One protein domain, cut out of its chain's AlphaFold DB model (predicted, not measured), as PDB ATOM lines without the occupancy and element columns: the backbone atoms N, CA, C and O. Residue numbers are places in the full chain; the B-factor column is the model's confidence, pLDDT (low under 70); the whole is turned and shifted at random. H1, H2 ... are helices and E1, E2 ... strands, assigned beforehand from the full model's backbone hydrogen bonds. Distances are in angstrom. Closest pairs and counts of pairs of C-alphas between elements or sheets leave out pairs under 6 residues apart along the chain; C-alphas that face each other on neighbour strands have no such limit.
ATOM      1  N   MET A   2     284.283 289.175 200.562       73.69
ATOM      2  CA  MET A   2     285.183 288.849 201.697       73.69
ATOM      3  C   MET A   2     286.630 288.513 201.282       73.69
ATOM      4  O   MET A   2     287.571 289.038 201.875       73.69
ATOM      5  N   LEU A   3     286.813 287.690 200.243       75.25
ATOM      6  CA  LEU A   3     288.144 287.310 199.744       75.25
ATOM      7  C   LEU A   3     288.902 288.494 199.120       75.25
ATOM      8  O   LEU A   3     290.095 288.658 199.355       75.25
ATOM      9  N   GLN A   4     288.194 289.367 198.394       74.50
ATOM     10  CA  GLN A   4     288.767 290.592 197.826       74.50
ATOM     11  C   GLN A   4     289.256 291.551 198.919       74.50
ATOM     12  O   GLN A   4     290.359 292.078 198.830       74.50
ATOM     13  N   MET A   5     288.470 291.740 199.985       74.25
ATOM     14  CA  MET A   5     288.836 292.632 201.096       74.25
ATOM     15  C   MET A   5     290.051 292.146 201.899       74.25
ATOM     16  O   MET A   5     290.699 292.943 202.567       74.25
ATOM     17  N   SER A   6     290.365 290.852 201.843       81.69
ATOM     18  CA  SER A   6     291.462 290.231 202.599       81.69
ATOM     19  C   SER A   6     292.742 290.034 201.777       81.69
ATOM     20  O   SER A   6     293.700 289.456 202.285       81.69
ATOM     21  N   ASN A   7     292.779 290.526 200.526       78.12
ATOM     22  CA  ASN A   7     293.904 290.397 199.587       78.12
ATOM     23  C   ASN A   7     294.458 288.960 199.481       78.12
ATOM     24  O   ASN A   7     295.659 288.739 199.304       78.12
ATOM     25  N   MET A   8     293.580 287.967 199.642       83.75
ATOM     26  CA  MET A   8     293.947 286.562 199.528       83.75
ATOM     27  C   MET A   8     294.053 286.170 198.055       83.75
ATOM     28  O   MET A   8     293.301 286.661 197.214       83.75
ATOM     29  N   LYS A   9     294.963 285.240 197.739       86.62
ATOM     30  CA  LYS A   9     294.936 284.566 196.435       86.62
ATOM     31  C   LYS A   9     293.605 283.826 196.303       86.62
ATOM     32  O   LYS A   9     293.179 283.154 197.240       86.62
ATOM     33  N   VAL A  10     292.964 283.969 195.149       90.31
ATOM     34  CA  VAL A  10     291.670 283.355 194.850       90.31
ATOM     35  C   VAL A  10     291.807 282.381 193.692       90.31
ATOM     36  O   VAL A  10     292.617 282.587 192.789       90.31
ATOM     37  N   THR A  11     290.995 281.333 193.723       94.81
ATOM     38  CA  THR A  11     290.876 280.374 192.622       94.81
ATOM     39  C   THR A  11     290.169 281.032 191.428       94.81
ATOM     40  O   THR A  11     289.450 282.026 191.618       94.81
ATOM     41  N   PRO A  12     290.307 280.499 190.199       96.12
ATOM     42  CA  PRO A  12     289.563 280.997 189.038       96.12
ATOM     43  C   PRO A  12     288.046 281.092 189.272       96.12
ATOM     44  O   PRO A  12     287.422 282.073 188.867       96.12
ATOM     45  N   TYR A  13     287.458 280.141 190.004       95.44
ATOM     46  CA  TYR A  13     286.044 280.190 190.384       95.44
ATOM     47  C   TYR A  13     285.684 281.424 191.225       95.44
ATOM     48  O   TYR A  13     284.726 282.137 190.918       95.44
ATOM     49  N   PHE A  14     286.465 281.722 192.266       94.44
ATOM     50  CA  PHE A  14     286.227 282.905 193.096       94.44
ATOM     51  C   PHE A  14     286.532 284.211 192.357       94.44
ATOM     52  O   PHE A  14     285.873 285.223 192.614       94.44
ATOM     53  N   ALA A  15     287.482 284.200 191.419       94.69
ATOM     54  CA  ALA A  15     287.731 285.333 190.535       94.69
ATOM     55  C   ALA A  15     286.503 285.625 189.655       94.69
ATOM     56  O   ALA A  15     286.053 286.769 189.610       94.69
ATOM     57  N   LEU A  16     285.895 284.600 189.044       95.94
ATOM     58  CA  LEU A  16     284.662 284.743 188.261       95.94
ATOM     59  C   LEU A  16     283.506 285.295 189.109       95.94
ATOM     60  O   LEU A  16     282.842 286.248 188.705       95.94
ATOM     61  N   GLN A  17     283.283 284.743 190.306       93.75
ATOM     62  CA  GLN A  17     282.239 285.239 191.212       93.75
ATOM     63  C   GLN A  17     282.456 286.702 191.613       93.75
ATOM     64  O   GLN A  17     281.494 287.457 191.748       93.75
ATOM     65  N   THR A  18     283.714 287.100 191.799       93.44
ATOM     66  CA  THR A  18     284.080 288.480 192.131       93.44
ATOM     67  C   THR A  18     283.808 289.414 190.955       93.44
ATOM     68  O   THR A  18     283.136 290.424 191.124       93.44
ATOM     69  N   GLU A  19     284.215 289.032 189.744       95.12
ATOM     70  CA  GLU A  19     283.935 289.788 188.520       95.12
ATOM     71  C   GLU A  19     282.432 289.972 188.274       95.12
ATOM     72  O   GLU A  19     281.998 291.050 187.866       95.12
ATOM     73  N   ILE A  20     281.625 288.946 188.552       94.75
ATOM     74  CA  ILE A  20     280.165 289.024 188.447       94.75
ATOM     75  C   ILE A  20     279.601 289.981 189.489       94.75
ATOM     76  O   ILE A  20     278.816 290.852 189.128       94.75
ATOM     77  N   ALA A  21     280.015 289.848 190.751       92.06
ATOM     78  CA  ALA A  21     279.550 290.715 191.828       92.06
ATOM     79  C   ALA A  21     279.883 292.196 191.577       92.06
ATOM     80  O   ALA A  21     279.088 293.064 191.926       92.06
ATOM     81  N   ASP A  22     281.029 292.476 190.953       92.75
ATOM     82  CA  ASP A  22     281.487 293.840 190.690       92.75
ATOM     83  C   ASP A  22     280.865 294.448 189.424       92.75
ATOM     84  O   ASP A  22     280.689 295.665 189.341       92.75
ATOM     85  N   LYS A  23     280.576 293.633 188.399       94.94
ATOM     86  CA  LYS A  23     280.233 294.138 187.055       94.94
ATOM     87  C   LYS A  23     278.803 293.865 186.632       94.94
ATOM     88  O   LYS A  23     278.296 294.602 185.785       94.94
ATOM     89  N   VAL A  24     278.162 292.820 187.145       94.50
ATOM     90  CA  VAL A  24     276.792 292.459 186.774       94.50
ATOM     91  C   VAL A  24     275.831 293.080 187.792       94.50
ATOM     92  O   VAL A  24     276.035 292.902 188.991       94.50
ATOM     93  N   PRO A  25     274.789 293.813 187.353       94.19
ATOM     94  CA  PRO A  25     273.815 294.375 188.280       94.19
ATOM     95  C   PRO A  25     273.104 293.263 189.061       94.19
ATOM     96  O   PRO A  25     272.970 292.137 188.575       94.19
ATOM     97  N   ALA A  26     272.651 293.565 190.276       91.62
ATOM     98  CA  ALA A  26     272.018 292.568 191.132       91.62
ATOM     99  C   ALA A  26     270.731 292.032 190.491       91.62
ATOM    100  O   ALA A  26     269.975 292.780 189.874       91.62
ATOM    101  N   VAL A  27     270.451 290.740 190.652       89.62
ATOM    102  CA  VAL A  27     269.171 290.165 190.218       89.62
ATOM    103  C   VAL A  27     268.061 290.754 191.092       89.62
ATOM    104  O   VAL A  27     268.097 290.612 192.312       89.62
ATOM    105  N   ALA A  28     267.083 291.418 190.475       84.38
ATOM    106  CA  ALA A  28     265.983 292.076 191.183       84.38
ATOM    107  C   ALA A  28     264.910 291.078 191.652       84.38
ATOM    108  O   ALA A  28     264.204 291.327 192.629       84.38
ATOM    109  N   ASN A  29     264.798 289.933 190.969       70.69
ATOM    110  CA  ASN A  29     263.663 289.026 191.112       70.69
ATOM    111  C   ASN A  29     264.130 287.617 191.516       70.69
ATOM    112  O   ASN A  29     264.938 286.997 190.829       70.69
ATOM    113  N   PHE A  30     263.549 287.055 192.582       62.44
ATOM    114  CA  PHE A  30     263.789 285.659 193.001       62.44
ATOM    115  C   PHE A  30     263.173 284.615 192.054       62.44
ATOM    116  O   PHE A  30     263.445 283.421 192.175       62.44
ATOM    117  N   LYS A  31     262.306 285.047 191.133       59.44
ATOM    118  CA  LYS A  31     261.666 284.207 190.120       59.44
ATOM    119  C   LYS A  31     261.936 284.788 188.740       59.44
ATOM    120  O   LYS A  31     261.954 286.006 188.568       59.44
ATOM    121  N   ARG A  32     262.112 283.894 187.765       65.38
ATOM    122  CA  ARG A  32     262.123 284.256 186.347       65.38
ATOM    123  C   ARG A  32     260.824 285.004 186.016       65.38
ATOM    124  O   ARG A  32     259.761 284.644 186.521       65.38
ATOM    125  N   LEU A  33     260.928 286.035 185.184       67.94
ATOM    126  CA  LEU A  33     259.793 286.710 184.564       67.94
ATOM    127  C   LEU A  33     258.946 285.693 183.780       67.94
ATOM    128  O   LEU A  33     259.377 284.569 183.523       67.94
ATOM    129  N   ASN A  34     257.743 286.094 183.367       68.19
ATOM    130  CA  ASN A  34     256.812 285.220 182.635       68.19
ATOM    131  C   ASN A  34     257.411 284.611 181.348       68.19
ATOM    132  O   ASN A  34     256.920 283.593 180.874       68.19
ATOM    133  N   ASP A  35     258.471 285.206 180.794       72.62
ATOM    134  CA  ASP A  35     259.206 284.725 179.619       72.62
ATOM    135  C   ASP A  35     260.426 283.844 179.961       72.62
ATOM    136  O   ASP A  35     261.219 283.500 179.084       72.62
ATOM    137  N   GLY A  36     260.601 283.483 181.233       73.38
ATOM    138  CA  GLY A  36     261.709 282.663 181.707       73.38
ATOM    139  C   GLY A  36     263.020 283.425 181.929       73.38
ATOM    140  O   GLY A  36     264.022 282.776 182.248       73.38
ATOM    141  N   LYS A  37     263.050 284.756 181.789       75.88
ATOM    142  CA  LYS A  37     264.273 285.562 181.937       75.88
ATOM    143  C   LYS A  37     264.424 286.166 183.325       75.88
ATOM    144  O   LYS A  37     263.463 286.287 184.079       75.88
ATOM    145  N   LEU A  38     265.649 286.545 183.671       83.25
ATOM    146  CA  LEU A  38     265.926 287.304 184.887       83.25
ATOM    147  C   LEU A  38     265.695 288.798 184.646       83.25
ATOM    148  O   LEU A  38     265.908 289.308 183.541       83.25
ATOM    149  N   ALA A  39     265.297 289.492 185.706       87.88
ATOM    150  CA  ALA A  39     265.362 290.942 185.767       87.88
ATOM    151  C   ALA A  39     266.448 291.368 186.750       87.88
ATOM    152  O   ALA A  39     266.762 290.651 187.706       87.88
ATOM    153  N   PHE A  40     267.008 292.542 186.507       92.00
ATOM    154  CA  PHE A  40     268.146 293.076 187.235       92.00
ATOM    155  C   PHE A  40     267.808 294.461 187.769       92.00
ATOM    156  O   PHE A  40     267.037 295.182 187.149       92.00
ATOM    157  N   ALA A  41     268.381 294.837 188.903       92.88
ATOM    158  CA  ALA A  41     268.298 296.183 189.440       92.88
ATOM    159  C   ALA A  41     269.513 296.970 188.950       92.88
ATOM    160  O   ALA A  41     270.651 296.562 189.189       92.88
ATOM    161  N   ASP A  42     269.282 298.076 188.246       89.88
ATOM    162  CA  ASP A  42     270.350 299.014 187.906       89.88
ATOM    163  C   ASP A  42     270.841 299.795 189.142       89.88
ATOM    164  O   ASP A  42     270.376 299.594 190.266       89.88
ATOM    165  N   ALA A  43     271.815 300.688 188.945       88.50
ATOM    166  CA  ALA A  43     272.413 301.465 190.031       88.50
ATOM    167  C   ALA A  43     271.425 302.422 190.731       88.50
ATOM    168  O   ALA A  43     271.689 302.848 191.853       88.50
ATOM    169  N   GLU A  44     270.297 302.745 190.094       91.44
ATOM    170  CA  GLU A  44     269.221 303.569 190.657       91.44
ATOM    171  C   GLU A  44     268.144 302.705 191.341       91.44
ATOM    172  O   GLU A  44     267.159 303.227 191.865       91.44
ATOM    173  N   GLY A  45     268.325 301.378 191.362       86.44
ATOM    174  CA  GLY A  45     267.376 300.419 191.923       86.44
ATOM    175  C   GLY A  45     266.193 300.119 191.000       86.44
ATOM    176  O   GLY A  45     265.211 299.523 191.442       86.44
ATOM    177  N   LYS A  46     266.257 300.524 189.727       90.94
ATOM    178  CA  LYS A  46     265.198 300.276 188.753       90.94
ATOM    179  C   LYS A  46     265.378 298.917 188.087       90.94
ATOM    180  O   LYS A  46     266.480 298.517 187.715       90.94
ATOM    181  N   GLU A  47     264.260 298.228 187.884       90.69
ATOM    182  CA  GLU A  47     264.237 296.954 187.176       90.69
ATOM    183  C   GLU A  47     264.539 297.136 185.675       90.69
ATOM    184  O   GLU A  47     263.881 297.901 184.961       90.69
ATOM    185  N   ILE A  48     265.534 296.399 185.190       91.44
ATOM    186  CA  ILE A  48     265.945 296.307 183.793       91.44
ATOM    187  C   ILE A  48     265.964 294.840 183.349       91.44
ATOM    188  O   ILE A  48     266.256 293.926 184.120       91.44
ATOM    189  N   SER A  49     265.666 294.597 182.074       90.31
ATOM    190  CA  SER A  49     265.737 293.252 181.498       90.31
ATOM    191  C   SER A  49     267.167 292.880 181.104       90.31
ATOM    192  O   SER A  49     267.997 293.747 180.829       90.31
ATOM    193  N   GLU A  50     267.437 291.584 180.961       88.38
ATOM    194  CA  GLU A  50     268.735 291.056 180.508       88.38
ATOM    195  C   GLU A  50     269.242 291.687 179.194       88.38
ATOM    196  O   GLU A  50     270.440 291.881 178.987       88.38
ATOM    197  N   SER A  51     268.325 292.088 178.305       89.81
ATOM    198  CA  SER A  51     268.657 292.757 177.037       89.81
ATOM    199  C   SER A  51     269.354 294.114 177.213       89.81
ATOM    200  O   SER A  51     270.053 294.564 176.307       89.81
ATOM    201  N   LYS A  52     269.174 294.760 178.373       94.06
ATOM    202  CA  LYS A  52     269.793 296.044 178.720       94.06
ATOM    203  C   LYS A  52     271.202 295.898 179.282       94.06
ATOM    204  O   LYS A  52     271.903 296.899 179.388       94.06
ATOM    205  N   LEU A  53     271.631 294.677 179.598       93.44
ATOM    206  CA  LEU A  53     273.003 294.422 180.008       93.44
ATOM    207  C   LEU A  53     273.969 294.714 178.853       93.44
ATOM    208  O   LEU A  53     273.647 294.575 177.671       93.44
ATOM    209  N   SER A  54     275.191 295.102 179.182       96.50
ATOM    210  CA  SER A  54     276.283 295.152 178.214       96.50
ATOM    211  C   SER A  54     276.636 293.743 177.723       96.50
ATOM    212  O   SER A  54     276.329 292.740 178.372       96.50
ATOM    213  N   LYS A  55     277.341 293.652 176.588       96.75
ATOM    214  CA  LYS A  55     277.847 292.362 176.091       96.75
ATOM    215  C   LYS A  55     278.684 291.643 177.155       96.75
ATOM    216  O   LYS A  55     278.431 290.481 177.432       96.75
ATOM    217  N   LYS A  56     279.604 292.363 177.804       97.00
ATOM    218  CA  LYS A  56     280.490 291.799 178.830       97.00
ATOM    219  C   LYS A  56     279.729 291.245 180.039       97.00
ATOM    220  O   LYS A  56     280.094 290.198 180.552       97.00
ATOM    221  N   GLN A  57     278.670 291.922 180.483       96.19
ATOM    222  CA  GLN A  57     277.829 291.438 181.584       96.19
ATOM    223  C   GLN A  57     277.081 290.153 181.215       96.19
ATOM    224  O   GLN A  57     276.995 289.245 182.035       96.19
ATOM    225  N   ARG A  58     276.574 290.053 179.979       95.12
ATOM    226  CA  ARG A  58     275.947 288.817 179.488       95.12
ATOM    227  C   ARG A  58     276.946 287.674 179.355       95.12
ATOM    228  O   ARG A  58     276.618 286.560 179.739       95.12
ATOM    229  N   ASP A  59     278.146 287.957 178.854       97.00
ATOM    230  CA  ASP A  59     279.211 286.956 178.740       97.00
ATOM    231  C   ASP A  59     279.572 286.402 180.137       97.00
ATOM    232  O   ASP A  59     279.584 285.193 180.326       97.00
ATOM    233  N   LEU A  60     279.715 287.266 181.153       97.31
ATOM    234  CA  LEU A  60     279.951 286.843 182.544       97.31
ATOM    235  C   LEU A  60     278.813 285.983 183.127       97.31
ATOM    236  O   LEU A  60     279.068 285.026 183.859       97.31
ATOM    237  N   LEU A  61     277.553 286.309 182.818       93.75
ATOM    238  CA  LEU A  61     276.405 285.491 183.227       93.75
ATOM    239  C   LEU A  61     276.401 284.123 182.533       93.75
ATOM    240  O   LEU A  61     276.071 283.120 183.168       93.75
ATOM    241  N   ALA A  62     276.775 284.077 181.254       95.06
ATOM    242  CA  ALA A  62     276.902 282.833 180.507       95.06
ATOM    243  C   ALA A  62     278.031 281.959 181.074       95.06
ATOM    244  O   ALA A  62     277.799 280.778 181.327       95.06
ATOM    245  N   ASP A  63     279.197 282.543 181.367       97.69
ATOM    246  CA  ASP A  63     280.323 281.849 182.001       97.69
ATOM    247  C   ASP A  63     279.902 281.219 183.335       97.69
ATOM    248  O   ASP A  63     280.140 280.033 183.571       97.69
ATOM    249  N   LEU A  64     279.194 281.970 184.190       95.69
ATOM    250  CA  LEU A  64     278.649 281.421 185.433       95.69
ATOM    251  C   LEU A  64     277.671 280.276 185.173       95.69
ATOM    252  O   LEU A  64     277.716 279.273 185.878       95.69
ATOM    253  N   CYS A  65     276.784 280.420 184.188       93.88
ATOM    254  CA  CYS A  65     275.799 279.398 183.855       93.88
ATOM    255  C   CYS A  65     276.474 278.091 183.419       93.88
ATOM    256  O   CYS A  65     276.094 277.033 183.919       93.88
ATOM    257  N   TYR A  66     277.506 278.161 182.575       97.19
ATOM    258  CA  TYR A  66     278.274 276.986 182.165       97.19
ATOM    259  C   TYR A  66     279.002 276.334 183.338       97.19
ATOM    260  O   TYR A  66     278.915 275.120 183.497       97.19
ATOM    261  N   VAL A  67     279.652 277.125 184.199       97.69
ATOM    262  CA  VAL A  67     280.326 276.608 185.400       97.69
ATOM    263  C   VAL A  67     279.333 275.914 186.337       97.69
ATOM    264  O   VAL A  67     279.590 274.806 186.797       97.69
ATOM    265  N   GLN A  68     278.185 276.537 186.620       95.56
ATOM    266  CA  GLN A  68     277.155 275.958 187.492       95.56
ATOM    267  C   GLN A  68     276.525 274.701 186.881       95.56
ATOM    268  O   GLN A  68     276.213 273.753 187.604       95.56
ATOM    269  N   TYR A  69     276.338 274.677 185.562       97.19
ATOM    270  CA  TYR A  69     275.841 273.499 184.863       97.19
ATOM    271  C   TYR A  69     276.841 272.344 184.952       97.19
ATOM    272  O   TYR A  69     276.460 271.269 185.407       97.19
ATOM    273  N   ASP A  70     278.114 272.579 184.621       97.81
ATOM    274  CA  ASP A  70     279.183 271.575 184.706       97.81
ATOM    275  C   ASP A  70     279.341 271.004 186.125       97.81
ATOM    276  O   ASP A  70     279.556 269.808 186.290       97.81
ATOM    277  N   LEU A  71     279.143 271.835 187.155       95.31
ATOM    278  CA  LEU A  71     279.180 271.424 188.562       95.31
ATOM    279  C   LEU A  71     277.965 270.613 189.038       95.31
ATOM    280  O   LEU A  71     278.044 269.991 190.097       95.31
ATOM    281  N   SER A  72     276.829 270.667 188.336       95.06
ATOM    282  CA  SER A  72     275.564 270.102 188.830       95.06
ATOM    283  C   SER A  72     274.992 268.990 187.960       95.06
ATOM    284  O   SER A  72     274.608 267.951 188.489       95.06
ATOM    285  N   GLN A  73     274.878 269.218 186.653       96.38
ATOM    286  CA  GLN A  73     274.205 268.325 185.703       96.38
ATOM    287  C   GLN A  73     275.073 267.988 184.483       96.38
ATOM    288  O   GLN A  73     274.669 267.157 183.675       96.38
ATOM    289  N   GLY A  74     276.210 268.665 184.312       95.69
ATOM    290  CA  GLY A  74     277.164 268.407 183.238       95.69
ATOM    291  C   GLY A  74     278.158 267.296 183.573       95.69
ATOM    292  O   GLY A  74     278.028 266.593 184.574       95.69
ATOM    293  N   ASP A  75     279.174 267.158 182.722       97.56
ATOM    294  CA  ASP A  75     280.142 266.055 182.790       97.56
ATOM    295  C   ASP A  75     281.285 266.300 183.795       97.56
ATOM    296  O   ASP A  75     282.156 265.446 183.974       97.56
ATOM    297  N   GLY A  76     281.307 267.458 184.461       96.31
ATOM    298  CA  GLY A  76     282.283 267.787 185.496       96.31
ATOM    299  C   GLY A  76     283.679 268.108 184.962       96.31
ATOM    300  O   GLY A  76     284.669 267.861 185.659       96.31
ATOM    301  N   TYR A  77     283.793 268.671 183.756       97.19
ATOM    302  CA  TYR A  77     285.069 269.009 183.117       97.19
ATOM    303  C   TYR A  77     285.978 269.848 184.025       97.19
ATOM    304  O   TYR A  77     287.170 269.559 184.170       97.19
ATOM    305  N   LEU A  78     285.421 270.858 184.692       97.44
ATOM    306  CA  LEU A  78     286.176 271.798 185.515       97.44
ATOM    307  C   LEU A  78     286.729 271.148 186.789       97.44
ATOM    308  O   LEU A  78     287.768 271.586 187.285       97.44
ATOM    309  N   THR A  79     286.098 270.080 187.289       94.44
ATOM    310  CA  THR A  79     286.545 269.366 188.502       94.44
ATOM    311  C   THR A  79     287.876 268.641 188.308       94.44
ATOM    312  O   THR A  79     288.629 268.453 189.263       94.44
ATOM    313  N   THR A  80     288.199 268.285 187.062       94.88
ATOM    314  CA  THR A  80     289.469 267.642 186.690       94.88
ATOM    315  C   THR A  80     290.595 268.642 186.405       94.88
ATOM    316  O   THR A  80     291.745 268.245 186.227       94.88
ATOM    317  N   SER A  81     290.283 269.940 186.396       95.25
ATOM    318  CA  SER A  81     291.226 271.033 186.157       95.25
ATOM    319  C   SER A  81     291.654 271.724 187.461       95.25
ATOM    320  O   SER A  81     291.268 271.322 188.562       95.25
TER     321      SER A  81
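This is residues 2 to 81 of the 85 residues of an uncharacterized protein of Weissella confusa (UniProt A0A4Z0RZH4). Two helices, H2 and H3, pack on each other in the middle, and a small hairpin of two short strands, E1 and E2, lies beyond them at one end of the longest axis. Two one-turn helices lie farther out: H1 near H2, and H4 at the far end of H3. The printed part has 80 residues, in the order H1 H2 E1 E2 H3 H4, with an antiparallel sheet E1 - E2; the class is mostly helix. It is only just loose, close to compact, with a radius of gyration of the C-alphas of 14.4 A and spans of 38 by 33 by 22 A.

Look first at E1, residues 39 to 41, and E2, residues 47 to 49, an antiparallel hairpin in which N 40 and O 48 are within hydrogen-bond range at 2.9 A. Residues 26 to 27 also pair antiparallel with residues 40 to 41 of E1. H2, residues 12 to 23, touches residues 57 to 64 of H3, residues 55 to 72, at a steep tilt of 38 degrees, opposite ways; the closest C-alphas, of Ile 20 and Leu 60, are 6.3 A apart. H4, residues 77 to 80, touches residues 67 to 71 of H3, the closest C-alphas being those of Asp 70 and Tyr 77, 6.6 A apart. H1, residues 2 to 5, is close to H2 but not clearly touching, with the C-alphas of Gln 4 and Thr 18 at 7.7 A. In H2 and H3 every O i to N i+4 pair is within hydrogen-bond range; H1 and H4 are too short for such a pair.

Find C-alpha 39 at (265.362, 290.942, 185.767), where E1 begins; it is 7.0 A long, and E2 6.9 A. H3 runs 25.7 A from C-alpha 55 at (277.847, 292.362, 176.091), and H2 16.2 A. H1 measures 5.3 A; H4 measures 5.8 A and ends at C-alpha 80 at (289.469, 267.642, 186.690).

The C-alphas of Glu 44 and Thr 80 are the two farthest apart, 41.4 A. The printed part has no cut, and the link from H2 to E1, 15 residues, is long. In it, residues 30 to 34 have pLDDT under 70.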